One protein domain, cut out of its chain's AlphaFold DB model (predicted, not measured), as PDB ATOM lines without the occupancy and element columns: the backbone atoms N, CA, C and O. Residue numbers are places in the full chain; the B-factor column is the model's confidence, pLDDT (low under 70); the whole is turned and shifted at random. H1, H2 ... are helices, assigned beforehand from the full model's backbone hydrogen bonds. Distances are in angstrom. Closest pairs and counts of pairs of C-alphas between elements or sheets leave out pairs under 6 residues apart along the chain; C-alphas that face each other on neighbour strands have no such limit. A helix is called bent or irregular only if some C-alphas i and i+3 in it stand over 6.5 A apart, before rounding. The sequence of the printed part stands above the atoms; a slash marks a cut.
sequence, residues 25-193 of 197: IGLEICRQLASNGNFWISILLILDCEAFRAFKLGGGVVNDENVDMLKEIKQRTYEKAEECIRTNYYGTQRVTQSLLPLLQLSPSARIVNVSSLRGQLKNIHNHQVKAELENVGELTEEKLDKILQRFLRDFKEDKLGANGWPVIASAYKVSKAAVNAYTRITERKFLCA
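AT A GLANCE: This is residues 25 to 193 of the 197 residues of the protein "(+)-neomenthol dehydrogenase" of Vitis vinifera (UniProt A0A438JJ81). One long helix, H3, makes the long axis, and H5 and H6 run side by side with parts of it in an up-and-down bundle of three, each running against the one before. Short H2 packs on H3, small H4 is near H5 and H6, H1 is away from the other helices, and residues 63 to 69 stick out. The printed part has 169 residues with six named helices, H1 to H6 in chain order, and no named strand: all helix. It is elongated, spanning 64 by 37 by 25 A, and only just compact, close to loose, with a radius of gyration of the C-alphas of 18.3 A.

HOW THE PARTS SIT: H1, residues 25 to 35, touches no helix. H2, residues 50 to 57, and the hub H3, residues 64 to 104, form a hairpin at a shallow tilt of 15 degrees; their closest C-alphas, Ala 51 and Lys 80, are 6.2 A apart. H5, residues 141 to 156, touches residues 74 to 85 of H3, opposite ways, closest at C-alphas Lys 156 and Tyr 78, 6.4 A. H6, residues 170 to 192, touches residues 81 to 93 of H3, the same way, closest at C-alphas Ala 171 and Ala 81, 5.1 A. H5 and H6 form a hairpin, closest at C-alphas Leu 144 and Ala 178, 6.8 A. H4, residues 127 to 134, is close to but not clearly touching H5; the closest C-alphas, Val 129 and Ile 147, are 7.0 A apart. Every O i to N i+4 pair is within hydrogen-bond range in H1, H4, H5 and H6, against 30 of 37 in H3 and 1 of 4 in H2, where 3 of 5 O i to N i+3 pairs are.

IN THESE COORDINATES: H1 begins at C-alpha 25, (10.605, -9.820, -58.439). H3 measures 59.0 A, with a kink of 40 degrees near residue 98, and is irregular: C-alphas 65 and 68 are 8.4 A apart. H5 measures 22.4 A; H6 measures 33.4 A and ends at C-alpha 192, (-16.032, -21.430, -47.069).

THE WHOLE: The farthest C-alphas, Glu 65 and Pro 107, are 64.6 A apart. The printed part has no cut; the links H1 to H2, H3 to H4 and H5 to H6 are long. The pLDDT is under 70 at residues 37 to 67, 69 to 70, 72 and 191 to 193.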
ATOM      1  N   ILE A  25      11.232  -8.504 -58.666       82.94
ATOM      2  CA  ILE A  25      10.605  -9.820 -58.439       82.94
ATOM      3  C   ILE A  25       9.348 -10.007 -59.305       82.94
ATOM      4  O   ILE A  25       9.140 -11.086 -59.844       82.94
ATOM      5  N   GLY A  26       8.524  -8.969 -59.482       82.69
ATOM      6  CA  GLY A  26       7.300  -9.057 -60.288       82.69
ATOM      7  C   GLY A  26       7.583  -9.337 -61.764       82.69
ATOM      8  O   GLY A  26       6.958 -10.217 -62.352       82.69
ATOM      9  N   LEU A  27       8.566  -8.640 -62.344       86.00
ATOM     10  CA  LEU A  27       9.008  -8.878 -63.723       86.00
ATOM     11  C   LEU A  27       9.562 -10.296 -63.898       86.00
ATOM     12  O   LEU A  27       9.251 -10.987 -64.866       86.00
ATOM     13  N   GLU A  28      10.359 -10.737 -62.930       87.38
ATOM     14  CA  GLU A  28      10.960 -12.064 -62.927       87.38
ATOM     15  C   GLU A  28       9.904 -13.181 -62.833       87.38
ATOM     16  O   GLU A  28       9.970 -14.155 -63.583       87.38
ATOM     17  N   ILE A  29       8.866 -13.010 -62.006       84.94
ATOM     18  CA  ILE A  29       7.712 -13.921 -61.970       84.94
ATOM     19  C   ILE A  29       7.019 -13.965 -63.334       84.94
ATOM     20  O   ILE A  29       6.753 -15.054 -63.839       84.94
ATOM     21  N   CYS A  30       6.760 -12.814 -63.967       85.25
ATOM     22  CA  CYS A  30       6.167 -12.778 -65.308       85.25
ATOM     23  C   CYS A  30       7.005 -13.553 -66.331       85.25
ATOM     24  O   CYS A  30       6.451 -14.332 -67.108       85.25
ATOM     25  N   ARG A  31       8.333 -13.392 -66.308       86.94
ATOM     26  CA  ARG A  31       9.260 -14.098 -67.200       86.94
ATOM     27  C   ARG A  31       9.200 -15.616 -67.001       86.94
ATOM     28  O   ARG A  31       9.126 -16.363 -67.979       86.94
ATOM     29  N   GLN A  32       9.195 -16.079 -65.750       85.75
ATOM     30  CA  GLN A  32       9.094 -17.508 -65.431       85.75
ATOM     31  C   GLN A  32       7.726 -18.088 -65.814       85.75
ATOM     32  O   GLN A  32       7.657 -19.167 -66.399       85.75
ATOM     33  N   LEU A  33       6.636 -17.367 -65.540       79.75
ATOM     34  CA  LEU A  33       5.284 -17.790 -65.917       79.75
ATOM     35  C   LEU A  33       5.114 -17.870 -67.439       79.75
ATOM     36  O   LEU A  33       4.530 -18.833 -67.931       79.75
ATOM     37  N   ALA A  34       5.661 -16.907 -68.187       81.25
ATOM     38  CA  ALA A  34       5.623 -16.915 -69.648       81.25
ATOM     39  C   ALA A  34       6.397 -18.101 -70.251       81.25
ATOM     40  O   ALA A  34       5.975 -18.652 -71.265       81.25
ATOM     41  N   SER A  35       7.495 -18.518 -69.612       81.56
ATOM     42  CA  SER A  35       8.361 -19.601 -70.102       81.56
ATOM     43  C   SER A  35       7.789 -21.005 -69.850       81.56
ATOM     44  O   SER A  35       8.101 -21.932 -70.588       81.56
ATOM     45  N   ASN A  36       6.939 -21.175 -68.829       70.75
ATOM     46  CA  ASN A  36       6.491 -22.491 -68.351       70.75
ATOM     47  C   ASN A  36       5.130 -22.961 -68.908       70.75
ATOM     48  O   ASN A  36       4.596 -23.963 -68.435       70.75
ATOM     49  N   GLY A  37       4.524 -22.250 -69.867       58.91
ATOM     50  CA  GLY A  37       3.302 -22.681 -70.578       58.91
ATOM     51  C   GLY A  37       2.011 -22.792 -69.742       58.91
ATOM     52  O   GLY A  37       0.931 -22.947 -70.308       58.91
ATOM     53  N   ASN A  38       2.090 -22.647 -68.416       53.28
ATOM     54  CA  ASN A  38       0.987 -22.757 -67.464       53.28
ATOM     55  C   ASN A  38       0.819 -21.435 -66.703       53.28
ATOM     56  O   ASN A  38       1.708 -21.003 -65.976       53.28
ATOM     57  N   PHE A  39      -0.341 -20.796 -66.839       49.78
ATOM     58  CA  PHE A  39      -0.619 -19.461 -66.291       49.78
ATOM     59  C   PHE A  39      -1.399 -19.511 -64.968       49.78
ATOM     60  O   PHE A  39      -2.286 -20.342 -64.778       49.78
ATOM     61  N   TRP A  40      -1.052 -18.624 -64.037       47.78
ATOM     62  CA  TRP A  40      -1.568 -18.585 -62.665       47.78
ATOM     63  C   TRP A  40      -1.749 -17.133 -62.236       47.78
ATOM     64  O   TRP A  40      -0.920 -16.293 -62.583       47.78
ATOM     65  N   ILE A  41      -2.797 -16.820 -61.474       48.69
ATOM     66  CA  ILE A  41      -2.975 -15.482 -60.892       48.69
ATOM     67  C   ILE A  41      -2.050 -15.366 -59.673       48.69
ATOM     68  O   ILE A  41      -2.099 -16.198 -58.773       48.69
ATOM     69  N   SER A  42      -1.173 -14.361 -59.658       45.75
ATOM     70  CA  SER A  42      -0.229 -14.113 -58.565       45.75
ATOM     71  C   SER A  42      -0.188 -12.619 -58.264       45.75
ATOM     72  O   SER A  42       0.534 -11.866 -58.909       45.75
ATOM     73  N   ILE A  43      -0.944 -12.180 -57.259       52.34
ATOM     74  CA  ILE A  43      -1.010 -10.775 -56.840       52.34
ATOM     75  C   ILE A  43       0.212 -10.435 -55.966       52.34
ATOM     76  O   ILE A  43       0.168 -10.461 -54.741       52.34
ATOM     77  N   LEU A  44       1.331 -10.080 -56.595       51.44
ATOM     78  CA  LEU A  44       2.508  -9.545 -55.905       51.44
ATOM     79  C   LEU A  44       2.519  -8.013 -56.003       51.44
ATOM     80  O   LEU A  44       2.740  -7.488 -57.082       51.44
ATOM     81  N   LEU A  45       2.404  -7.272 -54.894       49.31
ATOM     82  CA  LEU A  45       2.876  -5.878 -54.861       49.31
ATOM     83  C   LEU A  45       4.124  -5.698 -53.985       49.31
ATOM     84  O   LEU A  45       4.174  -6.039 -52.797       49.31
ATOM     85  N   ILE A  46       5.152  -5.188 -54.671       45.28
ATOM     86  CA  ILE A  46       6.526  -4.925 -54.244       45.28
ATOM     87  C   ILE A  46       6.582  -3.777 -53.230       45.28
ATOM     88  O   ILE A  46       5.786  -2.846 -53.278       45.28
ATOM     89  N   LEU A  47       7.569  -3.888 -52.332       41.91
ATOM     90  CA  LEU A  47       8.033  -2.880 -51.385       41.91
ATOM     91  C   LEU A  47       8.076  -1.465 -51.971       41.91
ATOM     92  O   LEU A  47       8.836  -1.211 -52.905       41.91
ATOM     93  N   ASP A  48       7.452  -0.521 -51.276       44.16
ATOM     94  CA  ASP A  48       8.032   0.811 -51.210       44.16
ATOM     95  C   ASP A  48       9.313   0.755 -50.349       44.16
ATOM     96  O   ASP A  48       9.282   0.667 -49.117       44.16
ATOM     97  N   CYS A  49      10.461   0.686 -51.025       43.62
ATOM     98  CA  CYS A  49      11.786   0.725 -50.413       43.62
ATOM     99  C   CYS A  49      12.223   2.174 -50.101       43.62
ATOM    100  O   CYS A  49      13.225   2.378 -49.412       43.62
ATOM    101  N   GLU A  50      11.478   3.195 -50.546       44.62
ATOM    102  CA  GLU A  50      11.835   4.597 -50.305       44.62
ATOM    103  C   GLU A  50      11.527   5.048 -48.875       44.62
ATOM    104  O   GLU A  50      12.299   5.819 -48.297       44.62
ATOM    105  N   ALA A  51      10.502   4.475 -48.234       42.66
ATOM    106  CA  ALA A  51      10.255   4.663 -46.801       42.66
ATOM    107  C   ALA A  51      11.451   4.212 -45.930       42.66
ATOM    108  O   ALA A  51      11.756   4.838 -44.915       42.66
ATOM    109  N   PHE A  52      12.184   3.169 -46.347       41.28
ATOM    110  CA  PHE A  52      13.389   2.708 -45.644       41.28
ATOM    111  C   PHE A  52      14.573   3.673 -45.819       41.28
ATOM    112  O   PHE A  52      15.372   3.843 -44.898       41.28
ATOM    113  N   ARG A  53      14.679   4.341 -46.978       39.25
ATOM    114  CA  ARG A  53      15.728   5.341 -47.247       39.25
ATOM    115  C   ARG A  53      15.498   6.658 -46.507       39.25
ATOM    116  O   ARG A  53      16.465   7.242 -46.029       39.25
ATOM    117  N   ALA A  54      14.247   7.096 -46.362       41.53
ATOM    118  CA  ALA A  54      13.916   8.357 -45.693       41.53
ATOM    119  C   ALA A  54      14.358   8.392 -44.215       41.53
ATOM    120  O   ALA A  54      14.804   9.428 -43.733       41.53
ATOM    121  N   PHE A  55      14.322   7.247 -43.525       40.25
ATOM    122  CA  PHE A  55      14.737   7.138 -42.121       40.25
ATOM    123  C   PHE A  55      16.235   7.426 -41.904       40.25
ATOM    124  O   PHE A  55      16.635   7.823 -40.814       40.25
ATOM    125  N   LYS A  56      17.080   7.263 -42.934       37.50
ATOM    126  CA  LYS A  56      18.532   7.485 -42.825       37.50
ATOM    127  C   LYS A  56      18.940   8.964 -42.817       37.50
ATOM    128  O   LYS A  56      20.080   9.252 -42.473       37.50
ATOM    129  N   LEU A  57      18.052   9.877 -43.214       39.28
ATOM    130  CA  LEU A  57      18.395  11.284 -43.463       39.28
ATOM    131  C   LEU A  57      18.041  12.238 -42.308       39.28
ATOM    132  O   LEU A  57      18.444  13.391 -42.350       39.28
ATOM    133  N   GLY A  58      17.317  11.784 -41.280       40.81
ATOM    134  CA  GLY A  58      16.809  12.658 -40.208       40.81
ATOM    135  C   GLY A  58      17.690  12.790 -38.958       40.81
ATOM    136  O   GLY A  58      17.261  13.407 -37.992       40.81
ATOM    137  N   GLY A  59      18.886  12.194 -38.932       38.75
ATOM    138  CA  GLY A  59      19.756  12.130 -37.745       38.75
ATOM    139  C   GLY A  59      20.615  13.376 -37.491       38.75
ATOM    140  O   GLY A  59      21.795  13.224 -37.186       38.75
ATOM    141  N   GLY A  60      20.070  14.582 -37.670       41.81
ATOM    142  CA  GLY A  60      20.750  15.846 -37.362       41.81
ATOM    143  C   GLY A  60      20.279  16.426 -36.025       41.81
ATOM    144  O   GLY A  60      19.085  16.410 -35.744       41.81
ATOM    145  N   VAL A  61      21.220  16.906 -35.205       44.50
ATOM    146  CA  VAL A  61      21.006  17.495 -33.869       44.50
ATOM    147  C   VAL A  61      19.968  18.624 -33.930       44.50
ATOM    148  O   VAL A  61      20.081  19.534 -34.748       44.50
ATOM    149  N   VAL A  62      18.947  18.543 -33.077       48.97
ATOM    150  CA  VAL A  62      17.796  19.452 -33.048       48.97
ATOM    151  C   VAL A  62      17.945  20.434 -31.881       48.97
ATOM    152  O   VAL A  62      18.104  19.983 -30.750       48.97
ATOM    153  N   ASN A  63      17.824  21.739 -32.152       50.19
ATOM    154  CA  ASN A  63      17.739  22.823 -31.159       50.19
ATOM    155  C   ASN A  63      16.412  23.607 -31.336       50.19
ATOM    156  O   ASN A  63      15.796  23.524 -32.405       50.19
ATOM    157  N   ASP A  64      15.995  24.381 -30.324       58.16
ATOM    158  CA  ASP A  64      14.681  25.061 -30.220       58.16
ATOM    159  C   ASP A  64      14.338  26.046 -31.357       58.16
ATOM    160  O   ASP A  64      13.173  26.374 -31.569       58.16
ATOM    161  N   GLU A  65      15.317  26.476 -32.154       60.28
ATOM    162  CA  GLU A  65      15.107  27.374 -33.301       60.28
ATOM    163  C   GLU A  65      14.527  26.660 -34.543       60.28
ATOM    164  O   GLU A  65      14.076  27.311 -35.482       60.28
ATOM    165  N   ASN A  66      14.475  25.320 -34.554       62.31
ATOM    166  CA  ASN A  66      14.108  24.511 -35.729       62.31
ATOM    167  C   ASN A  66      12.735  23.810 -35.618       62.31
ATOM    168  O   ASN A  66      12.482  22.811 -36.297       62.31
ATOM    169  N   VAL A  67      11.822  24.309 -34.776       66.62
ATOM    170  CA  VAL A  67      10.520  23.664 -34.492       66.62
ATOM    171  C   VAL A  67       9.654  23.466 -35.744       66.62
ATOM    172  O   VAL A  67       8.995  22.432 -35.871       66.62
ATOM    173  N   ASP A  68       9.663  24.395 -36.700       72.00
ATOM    174  CA  ASP A  68       8.871  24.241 -37.929       72.00
ATOM    175  C   ASP A  68       9.465  23.191 -38.878       72.00
ATOM    176  O   ASP A  68       8.726  22.379 -39.439       72.00
ATOM    177  N   MET A  69      10.796  23.086 -38.944       69.69
ATOM    178  CA  MET A  69      11.484  22.012 -39.671       69.69
ATOM    179  C   MET A  69      11.132  20.633 -39.088       69.69
ATOM    180  O   MET A  69      10.902  19.677 -39.831       69.69
ATOM    181  N   LEU A  70      11.017  20.523 -37.759       69.06
ATOM    182  CA  LEU A  70      10.564  19.292 -37.103       69.06
ATOM    183  C   LEU A  70       9.131  18.923 -37.479       69.06
ATOM    184  O   LEU A  70       8.859  17.748 -37.733       69.06
ATOM    185  N   LYS A  71       8.215  19.898 -37.519       73.88
ATOM    186  CA  LYS A  71       6.824  19.659 -37.935       73.88
ATOM    187  C   LYS A  71       6.766  19.157 -39.375       73.88
ATOM    188  O   LYS A  71       6.080  18.171 -39.632       73.88
ATOM    189  N   GLU A  72       7.520  19.767 -40.288       69.19
ATOM    190  CA  GLU A  72       7.590  19.328 -41.686       69.19
ATOM    191  C   GLU A  72       8.163  17.913 -41.827       69.19
ATOM    192  O   GLU A  72       7.613  17.090 -42.562       69.19
ATOM    193  N   ILE A  73       9.236  17.588 -41.098       72.56
ATOM    194  CA  ILE A  73       9.824  16.240 -41.102       72.56
ATOM    195  C   ILE A  73       8.828  15.218 -40.544       72.56
ATOM    196  O   ILE A  73       8.649  14.152 -41.142       72.56
ATOM    197  N   LYS A  74       8.153  15.529 -39.428       74.31
ATOM    198  CA  LYS A  74       7.127  14.659 -38.830       74.31
ATOM    199  C   LYS A  74       5.972  14.422 -39.800       74.31
ATOM    200  O   LYS A  74       5.608  13.269 -40.029       74.31
ATOM    201  N   GLN A  75       5.463  15.481 -40.424       75.69
ATOM    202  CA  GLN A  75       4.376  15.406 -41.396       75.69
ATOM    203  C   GLN A  75       4.767  14.565 -42.618       75.69
ATOM    204  O   GLN A  75       4.076  13.601 -42.939       75.69
ATOM    205  N   ARG A  76       5.929  14.828 -43.232       71.25
ATOM    206  CA  ARG A  76       6.438  14.031 -44.366       71.25
ATOM    207  C   ARG A  76       6.660  12.564 -43.999       71.25
ATOM    208  O   ARG A  76       6.448  11.673 -44.819       71.25
ATOM    209  N   THR A  77       7.110  12.288 -42.776       80.12
ATOM    210  CA  THR A  77       7.316  10.912 -42.298       80.12
ATOM    211  C   THR A  77       5.978  10.194 -42.114       80.12
ATOM    212  O   THR A  77       5.856   9.032 -42.507       80.12
ATOM    213  N   TYR A  78       4.969  10.881 -41.579       85.19
ATOM    214  CA  TYR A  78       3.611  10.356 -41.464       85.19
ATOM    215  C   TYR A  78       2.976  10.096 -42.838       85.19
ATOM    216  O   TYR A  78       2.463   9.004 -43.063       85.19
ATOM    217  N   GLU A  79       3.082  11.029 -43.787       86.50
ATOM    218  CA  GLU A  79       2.570  10.860 -45.158       86.50
ATOM    219  C   GLU A  79       3.179   9.632 -45.841       86.50
ATOM    220  O   GLU A  79       2.463   8.813 -46.417       86.50
ATOM    221  N   LYS A  80       4.495   9.431 -45.694       84.19
ATOM    222  CA  LYS A  80       5.173   8.222 -46.187       84.19
ATOM    223  C   LYS A  80       4.701   6.953 -45.483       84.19
ATOM    224  O   LYS A  80       4.612   5.895 -46.106       84.19
ATOM    225  N   ALA A  81       4.416   7.019 -44.184       86.50
ATOM    226  CA  ALA A  81       3.869   5.885 -43.448       86.50
ATOM    227  C   ALA A  81       2.462   5.522 -43.947       86.50
ATOM    228  O   ALA A  81       2.191   4.347 -44.205       86.50
ATOM    229  N   GLU A  82       1.599   6.518 -44.136       91.94
ATOM    230  CA  GLU A  82       0.254   6.354 -44.684       91.94
ATOM    231  C   GLU A  82       0.295   5.797 -46.110       91.94
ATOM    232  O   GLU A  82      -0.381   4.812 -46.404       91.94
ATOM    233  N   GLU A  83       1.150   6.343 -46.976       87.94
ATOM    234  CA  GLU A  83       1.376   5.830 -48.328       87.94
ATOM    235  C   GLU A  83       1.861   4.375 -48.325       87.94
ATOM    236  O   GLU A  83       1.373   3.554 -49.111       87.94
ATOM    237  N   CYS A  84       2.764   4.023 -47.407       86.81
ATOM    238  CA  CYS A  84       3.254   2.659 -47.257       86.81
ATOM    239  C   CYS A  84       2.114   1.689 -46.901       86.81
ATOM    240  O   CYS A  84       1.982   0.638 -47.536       86.81
ATOM    241  N   ILE A  85       1.255   2.039 -45.933       93.19
ATOM    242  CA  ILE A  85       0.069   1.237 -45.581       93.19
ATOM    243  C   ILE A  85      -0.917   1.176 -46.760       93.19
ATOM    244  O   ILE A  85      -1.383   0.092 -47.123       93.19
ATOM    245  N   ARG A  86      -1.204   2.323 -47.389       93.31
ATOM    246  CA  ARG A  86      -2.118   2.464 -48.531       93.31
ATOM    247  C   ARG A  86      -1.718   1.572 -49.698       93.31
ATOM    248  O   ARG A  86      -2.572   0.912 -50.283       93.31
ATOM    249  N   THR A  87      -0.435   1.527 -50.026       86.75
ATOM    250  CA  THR A  87       0.062   0.746 -51.160       86.75
ATOM    251  C   THR A  87       0.171  -0.733 -50.809       86.75
ATOM    252  O   THR A  87      -0.369  -1.579 -51.521       86.75
ATOM    253  N   ASN A  88       0.822  -1.063 -49.691       88.75
ATOM    254  CA  ASN A  88       1.143  -2.452 -49.366       88.75
ATOM    255  C   ASN A  88      -0.076  -3.251 -48.893       88.75
ATOM    256  O   ASN A  88      -0.216  -4.409 -49.281       88.75
ATOM    257  N   TYR A  89      -0.928  -2.669 -48.044       93.88
ATOM    258  CA  TYR A  89      -2.100  -3.357 -47.503       93.88
ATOM    259  C   TYR A  89      -3.353  -3.043 -48.319       93.88
ATOM    260  O   TYR A  89      -3.874  -3.938 -48.981       93.88
ATOM    261  N   TYR A  90      -3.795  -1.780 -48.345       94.88
ATOM    262  CA  TYR A  90      -5.061  -1.425 -48.998       94.88
ATOM    263  C   TYR A  90      -5.032  -1.683 -50.510       94.88
ATOM    264  O   TYR A  90      -6.025  -2.132 -51.078       94.88
ATOM    265  N   GLY A  91      -3.893  -1.460 -51.172       91.00
ATOM    266  CA  GLY A  91      -3.696  -1.831 -52.574       91.00
ATOM    267  C   GLY A  91      -3.872  -3.334 -52.806       91.00
ATOM    268  O   GLY A  91      -4.634  -3.736 -53.683       91.00
ATOM    269  N   THR A  92      -3.238  -4.164 -51.973       89.50
ATOM    270  CA  THR A  92      -3.371  -5.632 -52.025       89.50
ATOM    271  C   THR A  92      -4.812  -6.078 -51.781       89.50
ATOM    272  O   THR A  92      -5.338  -6.889 -52.544       89.50
ATOM    273  N   GLN A  93      -5.463  -5.530 -50.753       91.94
ATOM    274  CA  GLN A  93      -6.848  -5.839 -50.402       91.94
ATOM    275  C   GLN A  93      -7.795  -5.516 -51.560       91.94
ATOM    276  O   GLN A  93      -8.532  -6.393 -52.001       91.94
ATOM    277  N   ARG A  94      -7.730  -4.297 -52.116       92.69
ATOM    278  CA  ARG A  94      -8.602  -3.876 -53.225       92.69
ATOM    279  C   ARG A  94      -8.401  -4.730 -54.466       92.69
ATOM    280  O   ARG A  94      -9.380  -5.213 -55.019       92.69
ATOM    281  N   VAL A  95      -7.155  -4.967 -54.884       89.12
ATOM    282  CA  VAL A  95      -6.877  -5.813 -56.058       89.12
ATOM    283  C   VAL A  95      -7.420  -7.223 -55.842       89.12
ATOM    284  O   VAL A  95      -8.070  -7.775 -56.726       89.12
ATOM    285  N   THR A  96      -7.199  -7.793 -54.657       87.94
ATOM    286  CA  THR A  96      -7.701  -9.128 -54.321       87.94
ATOM    287  C   THR A  96      -9.224  -9.177 -54.359       87.94
ATOM    288  O   THR A  96      -9.784 -10.072 -54.985       87.94
ATOM    289  N   GLN A  97      -9.900  -8.201 -53.750       89.00
ATOM    290  CA  GLN A  97     -11.360  -8.106 -53.756       89.00
ATOM    291  C   GLN A  97     -11.925  -7.908 -55.169       89.00
ATOM    292  O   GLN A  97     -12.882  -8.579 -55.538       89.00
ATOM    293  N   SER A  98     -11.326  -7.040 -55.990       89.06
ATOM    294  CA  SER A  98     -11.782  -6.799 -57.365       89.06
ATOM    295  C   SER A  98     -11.624  -8.024 -58.266       89.06
ATOM    296  O   SER A  98     -12.422  -8.223 -59.178       89.06
ATOM    297  N   LEU A  99     -10.609  -8.857 -58.021       85.56
ATOM    298  CA  LEU A  99     -10.367 -10.086 -58.782       85.56
ATOM    299  C   LEU A  99     -11.093 -11.308 -58.206       85.56
ATOM    300  O   LEU A  99     -11.146 -12.345 -58.868       85.56
ATOM    301  N   LEU A 100     -11.667 -11.196 -57.005       85.06
ATOM    302  CA  LEU A 100     -12.337 -12.290 -56.303       85.06
ATOM    303  C   LEU A 100     -13.442 -12.962 -57.143       85.06
ATOM    304  O   LEU A 100     -13.396 -14.191 -57.250       85.06
ATOM    305  N   PRO A 101     -14.360 -12.233 -57.816       85.50
ATOM    306  CA  PRO A 101     -15.390 -12.869 -58.642       85.50
ATOM    307  C   PRO A 101     -14.804 -13.678 -59.805       85.50
ATOM    308  O   PRO A 101     -15.275 -14.769 -60.110       85.50
ATOM    309  N   LEU A 102     -13.729 -13.187 -60.431       82.81
ATOM    310  CA  LEU A 102     -13.063 -13.884 -61.537       82.81
ATOM    311  C   LEU A 102     -12.327 -15.137 -61.059       82.81
ATOM    312  O   LEU A 102     -12.289 -16.148 -61.759       82.81
ATOM    313  N   LEU A 103     -11.743 -15.077 -59.862       80.94
ATOM    314  CA  LEU A 103     -11.086 -16.218 -59.236       80.94
ATOM    315  C   LEU A 103     -12.095 -17.328 -58.914       80.94
ATOM    316  O   LEU A 103     -11.780 -18.492 -59.126       80.94
ATOM    317  N   GLN A 104     -13.311 -16.991 -58.480       82.00
ATOM    318  CA  GLN A 104     -14.360 -17.977 -58.184       82.00
ATOM    319  C   GLN A 104     -14.833 -18.765 -59.416       82.00
ATOM    320  O   GLN A 104     -15.261 -19.906 -59.271       82.00
ATOM    321  N   LEU A 105     -14.699 -18.202 -60.621       81.81
ATOM    322  CA  LEU A 105     -14.989 -18.899 -61.883       81.81
ATOM    323  C   LEU A 105     -13.891 -19.895 -62.288       81.81
ATOM    324  O   LEU A 105     -14.065 -20.666 -63.230       81.81
ATOM    325  N   SER A 106     -12.725 -19.859 -61.634       78.62
ATOM    326  CA  SER A 106     -11.611 -20.737 -61.975       78.62
ATOM    327  C   SER A 106     -11.636 -22.015 -61.130       78.62
ATOM    328  O   SER A 106     -11.574 -21.937 -59.903       78.62
ATOM    329  N   PRO A 107     -11.571 -23.212 -61.749       75.62
ATOM    330  CA  PRO A 107     -11.568 -24.482 -61.014       75.62
ATOM    331  C   PRO A 107     -10.292 -24.706 -60.180       75.62
ATOM    332  O   PRO A 107     -10.202 -25.654 -59.403       75.62
ATOM    333  N   SER A 108      -9.264 -23.866 -60.349       77.81
ATOM    334  CA  SER A 108      -7.958 -24.004 -59.693       77.81
ATOM    335  C   SER A 108      -7.340 -22.629 -59.397       77.81
ATOM    336  O   SER A 108      -6.158 -22.393 -59.662       77.81
ATOM    337  N   ALA A 109      -8.163 -21.708 -58.884       79.81
ATOM    338  CA  ALA A 109      -7.745 -20.367 -58.488       79.81
ATOM    339  C   ALA A 109      -6.664 -20.395 -57.406       79.81
ATOM    340  O   ALA A 109      -6.716 -21.204 -56.478       79.81
ATOM    341  N   ARG A 110      -5.699 -19.478 -57.507       83.75
ATOM    342  CA  ARG A 110      -4.684 -19.254 -56.474       83.75
ATOM    343  C   ARG A 110      -4.467 -17.763 -56.298       83.75
ATOM    344  O   ARG A 110      -4.503 -17.013 -57.269       83.75
ATOM    345  N   ILE A 111      -4.250 -17.365 -55.052       84.81
ATOM    346  CA  ILE A 111      -3.791 -16.030 -54.683       84.81
ATOM    347  C   ILE A 111      -2.465 -16.211 -53.969       84.81
ATOM    348  O   ILE A 111      -2.349 -17.022 -53.052       84.81
ATOM    349  N   VAL A 112      -1.473 -15.435 -54.386       86.31
ATOM    350  CA  VAL A 112      -0.162 -15.392 -53.747       86.31
ATOM    351  C   VAL A 112       0.102 -13.953 -53.352       86.31
ATOM    352  O   VAL A 112       0.433 -13.147 -54.211       86.31
ATOM    353  N   ASN A 113      -0.040 -13.643 -52.064       88.25
ATOM    354  CA  ASN A 113       0.322 -12.341 -51.513       88.25
ATOM    355  C   ASN A 113       1.778 -12.371 -51.055       88.25
ATOM    356  O   ASN A 113       2.152 -13.142 -50.169       88.25
ATOM    357  N   VAL A 114       2.613 -11.503 -51.618       85.88
ATOM    358  CA  VAL A 114       4.030 -11.471 -51.244       85.88
ATOM    359  C   VAL A 114       4.278 -10.509 -50.089       85.88
ATOM    360  O   VAL A 114       4.114  -9.285 -50.173       85.88
ATOM    361  N   SER A 115       4.740 -11.100 -48.995       88.81
ATOM    362  CA  SER A 115       5.034 -10.401 -47.754       88.81
ATOM    363  C   SER A 115       6.544 -10.230 -47.522       88.81
ATOM    364  O   SER A 115       7.319 -10.057 -48.460       88.81
ATOM    365  N   SER A 116       6.977 -10.203 -46.261       86.69
ATOM    366  CA  SER A 116       8.370 -10.066 -45.846       86.69
ATOM    367  C   SER A 116       8.606 -10.711 -44.484       86.69
ATOM    368  O   SER A 116       7.722 -10.703 -43.627       86.69
ATOM    369  N   LEU A 117       9.844 -11.146 -44.222       87.12
ATOM    370  CA  LEU A 117      10.309 -11.522 -42.878       87.12
ATOM    371  C   LEU A 117      10.093 -10.398 -41.848       87.12
ATOM    372  O   LEU A 117       9.889 -10.653 -40.662       87.12
ATOM    373  N   ARG A 118      10.091  -9.138 -42.299       86.69
ATOM    374  CA  ARG A 118       9.790  -7.970 -41.460       86.69
ATOM    375  C   ARG A 118       8.309  -7.866 -41.068       86.69
ATOM    376  O   ARG A 118       8.007  -7.195 -40.092       86.69
ATOM    377  N   GLY A 119       7.409  -8.563 -41.764       88.44
ATOM    378  CA  GLY A 119       5.993  -8.684 -41.406       88.44
ATOM    379  C   GLY A 119       5.695  -9.795 -40.392       88.44
ATOM    380  O   GLY A 119       4.531 -10.066 -40.107       88.44
ATOM    381  N   GLN A 120       6.712 -10.486 -39.866       92.88
ATOM    382  CA  GLN A 120       6.509 -11.470 -38.799       92.88
ATOM    383  C   GLN A 120       6.100 -10.773 -37.497       92.88
ATOM    384  O   GLN A 120       6.696  -9.761 -37.126       92.88
ATOM    385  N   LEU A 121       5.151 -11.363 -36.767       94.12
ATOM    386  CA  LEU A 121       4.596 -10.785 -35.536       94.12
ATOM    387  C   LEU A 121       5.619 -10.618 -34.409       94.12
ATOM    388  O   LEU A 121       5.443  -9.757 -33.560       94.12
ATOM    389  N   LYS A 122       6.741 -11.351 -34.436       94.19
ATOM    390  CA  LYS A 122       7.877 -11.125 -33.521       94.19
ATOM    391  C   LYS A 122       8.478  -9.714 -33.616       94.19
ATOM    392  O   LYS A 122       9.223  -9.319 -32.735       94.19
ATOM    393  N   ASN A 123       8.197  -8.980 -34.698       90.50
ATOM    394  CA  ASN A 123       8.632  -7.596 -34.876       90.50
ATOM    395  C   ASN A 123       7.637  -6.569 -34.292       90.50
ATOM    396  O   ASN A 123       7.889  -5.370 -34.415       90.50
ATOM    397  N   ILE A 124       6.512  -7.013 -33.719       93.69
ATOM    398  CA  ILE A 124       5.501  -6.181 -33.057       93.69
ATOM    399  C   ILE A 124       5.506  -6.558 -31.574       93.69
ATOM    400  O   ILE A 124       5.163  -7.684 -31.218       93.69
ATOM    401  N   HIS A 125       5.910  -5.620 -30.716       94.25
ATOM    402  CA  HIS A 125       6.004  -5.845 -29.269       94.25
ATOM    403  C   HIS A 125       4.704  -5.495 -28.536       94.25
ATOM    404  O   HIS A 125       4.524  -5.871 -27.385       94.25
ATOM    405  N   ASN A 126       3.772  -4.813 -29.205       95.38
ATOM    406  CA  ASN A 126       2.432  -4.584 -28.693       95.38
ATOM    407  C   ASN A 126       1.689  -5.925 -28.559       95.38
ATOM    408  O   ASN A 126       1.214  -6.490 -29.549       95.38
ATOM    409  N   HIS A 127       1.599  -6.430 -27.327       94.62
ATOM    410  CA  HIS A 127       0.985  -7.720 -27.012       94.62
ATOM    411  C   HIS A 127      -0.490  -7.789 -27.412       94.62
ATOM    412  O   HIS A 127      -0.929  -8.820 -27.916       94.62
ATOM    413  N   GLN A 128      -1.235  -6.690 -27.253       95.00
ATOM    414  CA  GLN A 128      -2.639  -6.623 -27.648       95.00
ATOM    415  C   GLN A 128      -2.788  -6.779 -29.167       95.00
ATOM    416  O   GLN A 128      -3.513  -7.654 -29.630       95.00
ATOM    417  N   VAL A 129      -2.069  -5.970 -29.952       95.38
ATOM    418  CA  VAL A 129      -2.082  -6.048 -31.424       95.38
ATOM    419  C   VAL A 129      -1.655  -7.435 -31.890       95.38
ATOM    420  O   VAL A 129      -2.242  -7.992 -32.815       95.38
ATOM    421  N   LYS A 130      -0.624  -8.001 -31.260       95.50
ATOM    422  CA  LYS A 130      -0.129  -9.332 -31.600       95.50
ATOM    423  C   LYS A 130      -1.208 -10.395 -31.383       95.50
ATOM    424  O   LYS A 130      -1.462 -11.158 -32.309       95.50
ATOM    425  N   ALA A 131      -1.880 -10.385 -30.233       95.31
ATOM    426  CA  ALA A 131      -2.981 -11.301 -29.943       95.31
ATOM    427  C   ALA A 131      -4.153 -11.127 -30.927       95.31
ATOM    428  O   ALA A 131      -4.687 -12.113 -31.434       95.31
ATOM    429  N   GLU A 132      -4.513  -9.883 -31.261       95.88
ATOM    430  CA  GLU A 132      -5.548  -9.590 -32.260       95.88
ATOM    431  C   GLU A 132      -5.188 -10.174 -33.642       95.88
ATOM    432  O   GLU A 132      -6.034 -10.795 -34.281       95.88
ATOM    433  N   LEU A 133      -3.932 -10.037 -34.093       94.88
ATOM    434  CA  LEU A 133      -3.448 -10.577 -35.376       94.88
ATOM    435  C   LEU A 133      -3.242 -12.107 -35.371       94.88
ATOM    436  O   LEU A 133      -3.231 -12.735 -36.436       94.88
ATOM    437  N   GLU A 134      -3.039 -12.710 -34.198       93.50
ATOM    438  CA  GLU A 134      -2.913 -14.163 -34.008       93.50
ATOM    439  C   GLU A 134      -4.269 -14.867 -33.941       93.50
ATOM    440  O   GLU A 134      -4.357 -16.025 -34.349       93.50
ATOM    441  N   ASN A 135      -5.330 -14.182 -33.500       93.00
ATOM    442  CA  ASN A 135      -6.676 -14.746 -33.432       93.00
ATOM    443  C   ASN A 135      -7.321 -14.851 -34.825       93.00
ATOM    444  O   ASN A 135      -8.230 -14.105 -35.185       93.00
ATOM    445  N   VAL A 136      -6.848 -15.811 -35.622       84.06
ATOM    446  CA  VAL A 136      -7.295 -16.025 -37.004       84.06
ATOM    447  C   VAL A 136      -8.797 -16.294 -37.088       84.06
ATOM    448  O   VAL A 136      -9.418 -15.856 -38.052       84.06
ATOM    449  N   GLY A 137      -9.387 -16.977 -36.102       86.81
ATOM    450  CA  GLY A 137     -10.807 -17.346 -36.104       86.81
ATOM    451  C   GLY A 137     -11.735 -16.134 -36.140       86.81
ATOM    452  O   GLY A 137     -12.693 -16.108 -36.910       86.81
ATOM    453  N   GLU A 138     -11.401 -15.088 -35.391       89.94
ATOM    454  CA  GLU A 138     -12.226 -13.883 -35.319       89.94
ATOM    455  C   GLU A 138     -11.675 -12.693 -36.103       89.94
ATOM    456  O   GLU A 138     -12.266 -11.610 -36.063       89.94
ATOM    457  N   LEU A 139     -10.517 -12.837 -36.742       94.06
ATOM    458  CA  LEU A 139      -9.900 -11.745 -37.477       94.06
ATOM    459  C   LEU A 139     -10.763 -11.381 -38.689       94.06
ATOM    460  O   LEU A 139     -11.169 -12.254 -39.454       94.06
ATOM    461  N   THR A 140     -11.032 -10.098 -38.891       95.25
ATOM    462  CA  THR A 140     -11.789  -9.601 -40.048       95.25
ATOM    463  C   THR A 140     -11.063  -8.429 -40.692       95.25
ATOM    464  O   THR A 140     -10.107  -7.891 -40.127       95.25
ATOM    465  N   GLU A 141     -11.498  -8.042 -41.890       94.94
ATOM    466  CA  GLU A 141     -10.928  -6.887 -42.590       94.94
ATOM    467  C   GLU A 141     -11.183  -5.603 -41.791       94.94
ATOM    468  O   GLU A 141     -10.279  -4.790 -41.631       94.94
ATOM    469  N   GLU A 142     -12.350  -5.489 -41.154       96.50
ATOM    470  CA  GLU A 142     -12.705  -4.363 -40.287       96.50
ATOM    471  C   GLU A 142     -11.830  -4.313 -39.026       96.50
ATOM    472  O   GLU A 142     -11.445  -3.233 -38.572       96.50
ATOM    473  N   LYS A 143     -11.490  -5.471 -38.437       96.81
ATOM    474  CA  LYS A 143     -10.540  -5.524 -37.312       96.81
ATOM    475  C   LYS A 143      -9.138  -5.108 -37.759       96.81
ATOM    476  O   LYS A 143      -8.485  -4.352 -37.041       96.81
ATOM    477  N   LEU A 144      -8.687  -5.542 -38.938       96.94
ATOM    478  CA  LEU A 144      -7.410  -5.090 -39.498       96.94
ATOM    479  C   LEU A 144      -7.394  -3.582 -39.751       96.94
ATOM    480  O   LEU A 144      -6.418  -2.925 -39.386       96.94
ATOM    481  N   ASP A 145      -8.477  -3.019 -40.276       97.75
ATOM    482  CA  ASP A 145      -8.596  -1.577 -40.484       97.75
ATOM    483  C   ASP A 145      -8.491  -0.804 -39.171       97.75
ATOM    484  O   ASP A 145      -7.733   0.162 -39.082       97.75
ATOM    485  N   LYS A 146      -9.156  -1.272 -38.110       98.12
ATOM    486  CA  LYS A 146      -9.038  -0.667 -36.774       98.12
ATOM    487  C   LYS A 146      -7.606  -0.724 -36.232       98.12
ATOM    488  O   LYS A 146      -7.139   0.252 -35.642       98.12
ATOM    489  N   ILE A 147      -6.888  -1.830 -36.447       98.06
ATOM    490  CA  ILE A 147      -5.478  -1.975 -36.047       98.06
ATOM    491  C   ILE A 147      -4.596  -0.971 -36.797       98.06
ATOM    492  O   ILE A 147      -3.768  -0.303 -36.177       98.06
ATOM    493  N   LEU A 148      -4.779  -0.841 -38.113       98.19
ATOM    494  CA  LEU A 148      -4.001   0.074 -38.952       98.19
ATOM    495  C   LEU A 148      -4.302   1.543 -38.642       98.19
ATOM    496  O   LEU A 148      -3.380   2.351 -38.563       98.19
ATOM    497  N   GLN A 149      -5.564   1.883 -38.385       98.12
ATOM    498  CA  GLN A 149      -5.957   3.218 -37.929       98.12
ATOM    499  C   GLN A 149      -5.359   3.549 -36.558       98.12
ATOM    500  O   GLN A 149      -4.893   4.670 -36.350       98.12
ATOM    501  N   ARG A 150      -5.320   2.584 -35.625       98.12
ATOM    502  CA  ARG A 150      -4.626   2.752 -34.337       98.12
ATOM    503  C   ARG A 150      -3.135   2.993 -34.538       98.12
ATOM    504  O   ARG A 150      -2.607   3.924 -33.949       98.12
ATOM    505  N   PHE A 151      -2.487   2.218 -35.404       97.81
ATOM    506  CA  PHE A 151      -1.082   2.427 -35.742       97.81
ATOM    507  C   PHE A 151      -0.821   3.832 -36.305       97.81
ATOM    508  O   PHE A 151       0.086   4.504 -35.828       97.81
ATOM    509  N   LEU A 152      -1.607   4.299 -37.283       96.50
ATOM    510  CA  LEU A 152      -1.418   5.627 -37.882       96.50
ATOM    511  C   LEU A 152      -1.677   6.758 -36.879       96.50
ATOM    512  O   LEU A 152      -0.922   7.726 -36.846       96.50
ATOM    513  N   ARG A 153      -2.688   6.622 -36.013       97.06
ATOM    514  CA  ARG A 153      -2.916   7.570 -34.914       97.06
ATOM    515  C   ARG A 153      -1.716   7.621 -33.968       97.06
ATOM    516  O   ARG A 153      -1.186   8.700 -33.728       97.06
ATOM    517  N   ASP A 154      -1.241   6.466 -33.508       94.94
ATOM    518  CA  ASP A 154      -0.082   6.381 -32.615       94.94
ATOM    519  C   ASP A 154       1.202   6.882 -33.293       94.94
ATOM    520  O   ASP A 154       2.079   7.428 -32.630       94.94
ATOM    521  N   PHE A 155       1.313   6.740 -34.617       91.25
ATOM    522  CA  PHE A 155       2.389   7.336 -35.403       91.25
ATOM    523  C   PHE A 155       2.319   8.862 -35.355       91.25
ATOM    524  O   PHE A 155       3.311   9.515 -35.042       91.25
ATOM    525  N   LYS A 156       1.146   9.431 -35.651       89.00
ATOM    526  CA  LYS A 156       0.921  10.881 -35.689       89.00
ATOM    527  C   LYS A 156       1.125  11.539 -34.321       89.00
ATOM    528  O   LYS A 156       1.601  12.666 -34.251       89.00
ATOM    529  N   GLU A 157       0.793  10.821 -33.251       90.62
ATOM    530  CA  GLU A 157       0.952  11.260 -31.861       90.62
ATOM    531  C   GLU A 157       2.347  10.983 -31.270       90.62
ATOM    532  O   GLU A 157       2.563  11.267 -30.096       90.62
ATOM    533  N   ASP A 158       3.292  10.443 -32.052       86.56
ATOM    534  CA  ASP A 158       4.655  10.104 -31.601       86.56
ATOM    535  C   ASP A 158       4.689   9.056 -30.464       86.56
ATOM    536  O   ASP A 158       5.550   9.049 -29.586       86.56
ATOM    537  N   LYS A 159       3.720   8.131 -30.475       93.12
ATOM    538  CA  LYS A 159       3.505   7.095 -29.448       93.12
ATOM    539  C   LYS A 159       3.903   5.691 -29.895       93.12
ATOM    540  O   LYS A 159       3.582   4.720 -29.216       93.12
ATOM    541  N   LEU A 160       4.624   5.546 -31.012       88.88
ATOM    542  CA  LEU A 160       5.001   4.226 -31.536       88.88
ATOM    543  C   LEU A 160       5.754   3.379 -30.503       88.88
ATOM    544  O   LEU A 160       5.326   2.270 -30.195       88.88
ATOM    545  N   GLY A 161       6.852   3.909 -29.957       87.50
ATOM    546  CA  GLY A 161       7.667   3.198 -28.970       87.50
ATOM    547  C   GLY A 161       6.898   2.917 -27.678       87.50
ATOM    548  O   GLY A 161       6.892   1.781 -27.208       87.50
ATOM    549  N   ALA A 162       6.190   3.927 -27.164       93.00
ATOM    550  CA  ALA A 162       5.385   3.825 -25.946       93.00
ATOM    551  C   ALA A 162       4.293   2.746 -26.050       93.00
ATOM    552  O   ALA A 162       4.080   1.990 -25.108       93.00
ATOM    553  N   ASN A 163       3.663   2.617 -27.218       96.31
ATOM    554  CA  ASN A 163       2.610   1.633 -27.464       96.31
ATOM    555  C   ASN A 163       3.147   0.319 -28.061       96.31
ATOM    556  O   ASN A 163       2.372  -0.476 -28.590       96.31
ATOM    557  N   GLY A 164       4.458   0.061 -28.014       94.94
ATOM    558  CA  GLY A 164       5.050  -1.216 -28.434       94.94
ATOM    559  C   GLY A 164       5.025  -1.484 -29.947       94.94
ATOM    560  O   GLY A 164       5.217  -2.624 -30.387       94.94
ATOM    561  N   TRP A 165       4.796  -0.461 -30.768       95.56
ATOM    562  CA  TRP A 165       4.949  -0.565 -32.215       95.56
ATOM    563  C   TRP A 165       6.432  -0.640 -32.599       95.56
ATOM    564  O   TRP A 165       7.300  -0.115 -31.897       95.56
ATOM    565  N   PRO A 166       6.776  -1.271 -33.735       88.94
ATOM    566  CA  PRO A 166       8.123  -1.137 -34.270       88.94
ATOM    567  C   PRO A 166       8.423   0.337 -34.561       88.94
ATOM    568  O   PRO A 166       7.589   1.013 -35.146       88.94
ATOM    569  N   VAL A 167       9.624   0.812 -34.219       83.50
ATOM    570  CA  VAL A 167      10.067   2.188 -34.524       83.50
ATOM    571  C   VAL A 167      10.790   2.238 -35.873       83.50
ATOM    572  O   VAL A 167      10.423   2.988 -36.772       83.50
ATOM    573  N   ILE A 168      11.779   1.362 -36.072       78.56
ATOM    574  CA  ILE A 168      12.541   1.295 -37.327       78.56
ATOM    575  C   ILE A 168      11.722   0.574 -38.399       78.56
ATOM    576  O   ILE A 168      11.337  -0.588 -38.201       78.56
ATOM    577  N   ALA A 169      11.540   1.235 -39.547       80.19
ATOM    578  CA  ALA A 169      10.746   0.750 -40.680       80.19
ATOM    579  C   ALA A 169       9.324   0.334 -40.254       80.19
ATOM    580  O   ALA A 169       8.817  -0.711 -40.669       80.19
ATOM    581  N   SER A 170       8.720   1.130 -39.369       87.94
ATOM    582  CA  SER A 170       7.477   0.826 -38.659       87.94
ATOM    583  C   SER A 170       6.321   0.495 -39.604       87.94
ATOM    584  O   SER A 170       5.827  -0.632 -39.599       87.94
ATOM    585  N   ALA A 171       5.965   1.428 -40.490       89.31
ATOM    586  CA  ALA A 171       4.869   1.276 -41.445       89.31
ATOM    587  C   ALA A 171       5.095   0.105 -42.407       89.31
ATOM    588  O   ALA A 171       4.170  -0.633 -42.742       89.31
ATOM    589  N   TYR A 172       6.348  -0.139 -42.793       86.81
ATOM    590  CA  TYR A 172       6.692  -1.279 -43.630       86.81
ATOM    591  C   TYR A 172       6.461  -2.621 -42.911       86.81
ATOM    592  O   TYR A 172       5.828  -3.525 -43.458       86.81
ATOM    593  N   LYS A 173       6.921  -2.756 -41.660       91.94
ATOM    594  CA  LYS A 173       6.686  -3.955 -40.838       91.94
ATOM    595  C   LYS A 173       5.194  -4.183 -40.597       91.94
ATOM    596  O   LYS A 173       4.713  -5.296 -40.801       91.94
ATOM    597  N   VAL A 174       4.471  -3.130 -40.209       95.50
ATOM    598  CA  VAL A 174       3.035  -3.195 -39.900       95.50
ATOM    599  C   VAL A 174       2.211  -3.519 -41.148       95.50
ATOM    600  O   VAL A 174       1.396  -4.435 -41.099       95.50
ATOM    601  N   SER A 175       2.473  -2.880 -42.296       94.50
ATOM    602  CA  SER A 175       1.771  -3.210 -43.547       94.50
ATOM    603  C   SER A 175       2.008  -4.651 -43.992       94.50
ATOM    604  O   SER A 175       1.067  -5.328 -44.396       94.50
ATOM    605  N   LYS A 176       3.238  -5.171 -43.883       92.25
ATOM    606  CA  LYS A 176       3.525  -6.570 -44.234       92.25
ATOM    607  C   LYS A 176       2.937  -7.566 -43.226       92.25
ATOM    608  O   LYS A 176       2.510  -8.647 -43.629       92.25
ATOM    609  N   ALA A 177       2.837  -7.205 -41.947       95.69
ATOM    610  CA  ALA A 177       2.090  -7.993 -40.966       95.69
ATOM    611  C   ALA A 177       0.587  -8.030 -41.293       95.69
ATOM    612  O   ALA A 177      -0.019  -9.101 -41.262       95.69
ATOM    613  N   ALA A 178       0.011  -6.897 -41.702       96.19
ATOM    614  CA  ALA A 178      -1.377  -6.821 -42.144       96.19
ATOM    615  C   ALA A 178      -1.629  -7.649 -43.416       96.19
ATOM    616  O   ALA A 178      -2.633  -8.344 -43.488       96.19
ATOM    617  N   VAL A 179      -0.700  -7.676 -44.381       94.31
ATOM    618  CA  VAL A 179      -0.785  -8.568 -45.560       94.31
ATOM    619  C   VAL A 179      -0.773 -10.051 -45.161       94.31
ATOM    620  O   VAL A 179      -1.538 -10.845 -45.712       94.31
ATOM    621  N   ASN A 180       0.055 -10.444 -44.186       94.69
ATOM    622  CA  ASN A 180       0.063 -11.820 -43.670       94.69
ATOM    623  C   ASN A 180      -1.285 -12.189 -43.046       94.69
ATOM    624  O   ASN A 180      -1.838 -13.249 -43.335       94.69
ATOM    625  N   ALA A 181      -1.821 -11.303 -42.209       96.00
ATOM    626  CA  ALA A 181      -3.130 -11.471 -41.603       96.00
ATOM    627  C   ALA A 181      -4.252 -11.528 -42.650       96.00
ATOM    628  O   ALA A 181      -5.074 -12.441 -42.616       96.00
ATOM    629  N   TYR A 182      -4.242 -10.614 -43.621       94.50
ATOM    630  CA  TYR A 182      -5.207 -10.573 -44.715       94.50
ATOM    631  C   TYR A 182      -5.223 -11.874 -45.507       94.50
ATOM    632  O   TYR A 182      -6.288 -12.416 -45.764       94.50
ATOM    633  N   THR A 183      -4.050 -12.440 -45.794       92.06
ATOM    634  CA  THR A 183      -3.940 -13.728 -46.494       92.06
ATOM    635  C   THR A 183      -4.708 -14.839 -45.770       92.06
ATOM    636  O   THR A 183      -5.415 -15.605 -46.418       92.06
ATOM    637  N   ARG A 184      -4.660 -14.874 -44.431       92.62
ATOM    638  CA  ARG A 184      -5.417 -15.839 -43.610       92.62
ATOM    639  C   ARG A 184      -6.923 -15.563 -43.613       92.62
ATOM    640  O   ARG A 184      -7.728 -16.489 -43.548       92.62
ATOM    641  N   ILE A 185      -7.331 -14.294 -43.669       92.19
ATOM    642  CA  ILE A 185      -8.748 -13.920 -43.815       92.19
ATOM    643  C   ILE A 185      -9.265 -14.388 -45.175       92.19
ATOM    644  O   ILE A 185     -10.305 -15.039 -45.250       92.19
ATOM    645  N   THR A 186      -8.527 -14.074 -46.241       86.62
ATOM    646  CA  THR A 186      -8.861 -14.446 -47.613       86.62
ATOM    647  C   THR A 186      -8.957 -15.960 -47.756       86.62
ATOM    648  O   THR A 186      -9.963 -16.444 -48.257       86.62
ATOM    649  N   GLU A 187      -7.982 -16.718 -47.249       86.88
ATOM    650  CA  GLU A 187      -8.004 -18.185 -47.261       86.88
ATOM    651  C   GLU A 187      -9.312 -18.750 -46.690       86.88
ATOM    652  O   GLU A 187      -9.983 -19.537 -47.355       86.88
ATOM    653  N   ARG A 188      -9.744 -18.281 -45.512       86.25
ATOM    654  CA  ARG A 188     -11.015 -18.723 -44.917       86.25
ATOM    655  C   ARG A 188     -12.220 -18.362 -45.781       86.25
ATOM    656  O   ARG A 188     -13.073 -19.213 -46.010       86.25
ATOM    657  N   LYS A 189     -12.278 -17.133 -46.306       79.69
ATOM    658  CA  LYS A 189     -13.364 -16.709 -47.208       79.69
ATOM    659  C   LYS A 189     -13.437 -17.584 -48.466       79.69
ATOM    660  O   LYS A 189     -14.532 -17.926 -48.898       79.69
ATOM    661  N   PHE A 190     -12.290 -17.968 -49.026       72.75
ATOM    662  CA  PHE A 190     -12.216 -18.835 -50.203       72.75
ATOM    663  C   PHE A 190     -12.570 -20.294 -49.913       72.75
ATOM    664  O   PHE A 190     -13.190 -20.935 -50.757       72.75
ATOM    665  N   LEU A 191     -12.184 -20.832 -48.754       64.88
ATOM    666  CA  LEU A 191     -12.492 -22.216 -48.377       64.88
ATOM    667  C   LEU A 191     -13.963 -22.411 -47.986       64.88
ATOM    668  O   LEU A 191     -14.499 -23.495 -48.189       64.88
ATOM    669  N   CYS A 192     -14.620 -21.377 -47.454       58.97
ATOM    670  CA  CYS A 192     -16.032 -21.430 -47.069       58.97
ATOM    671  C   CYS A 192     -17.009 -21.106 -48.214       58.97
ATOM    672  O   CYS A 192     -18.211 -21.297 -48.047       58.97
ATOM    673  N   ALA A 193     -16.534 -20.607 -49.361       59.56
ATOM    674  CA  ALA A 193     -17.390 -20.310 -50.507       59.56
ATOM    675  C   ALA A 193     -17.694 -21.594 -51.312       59.56
ATOM    676  O   ALA A 193     -16.758 -22.329 -51.642       59.56
TER     677      ALA A 193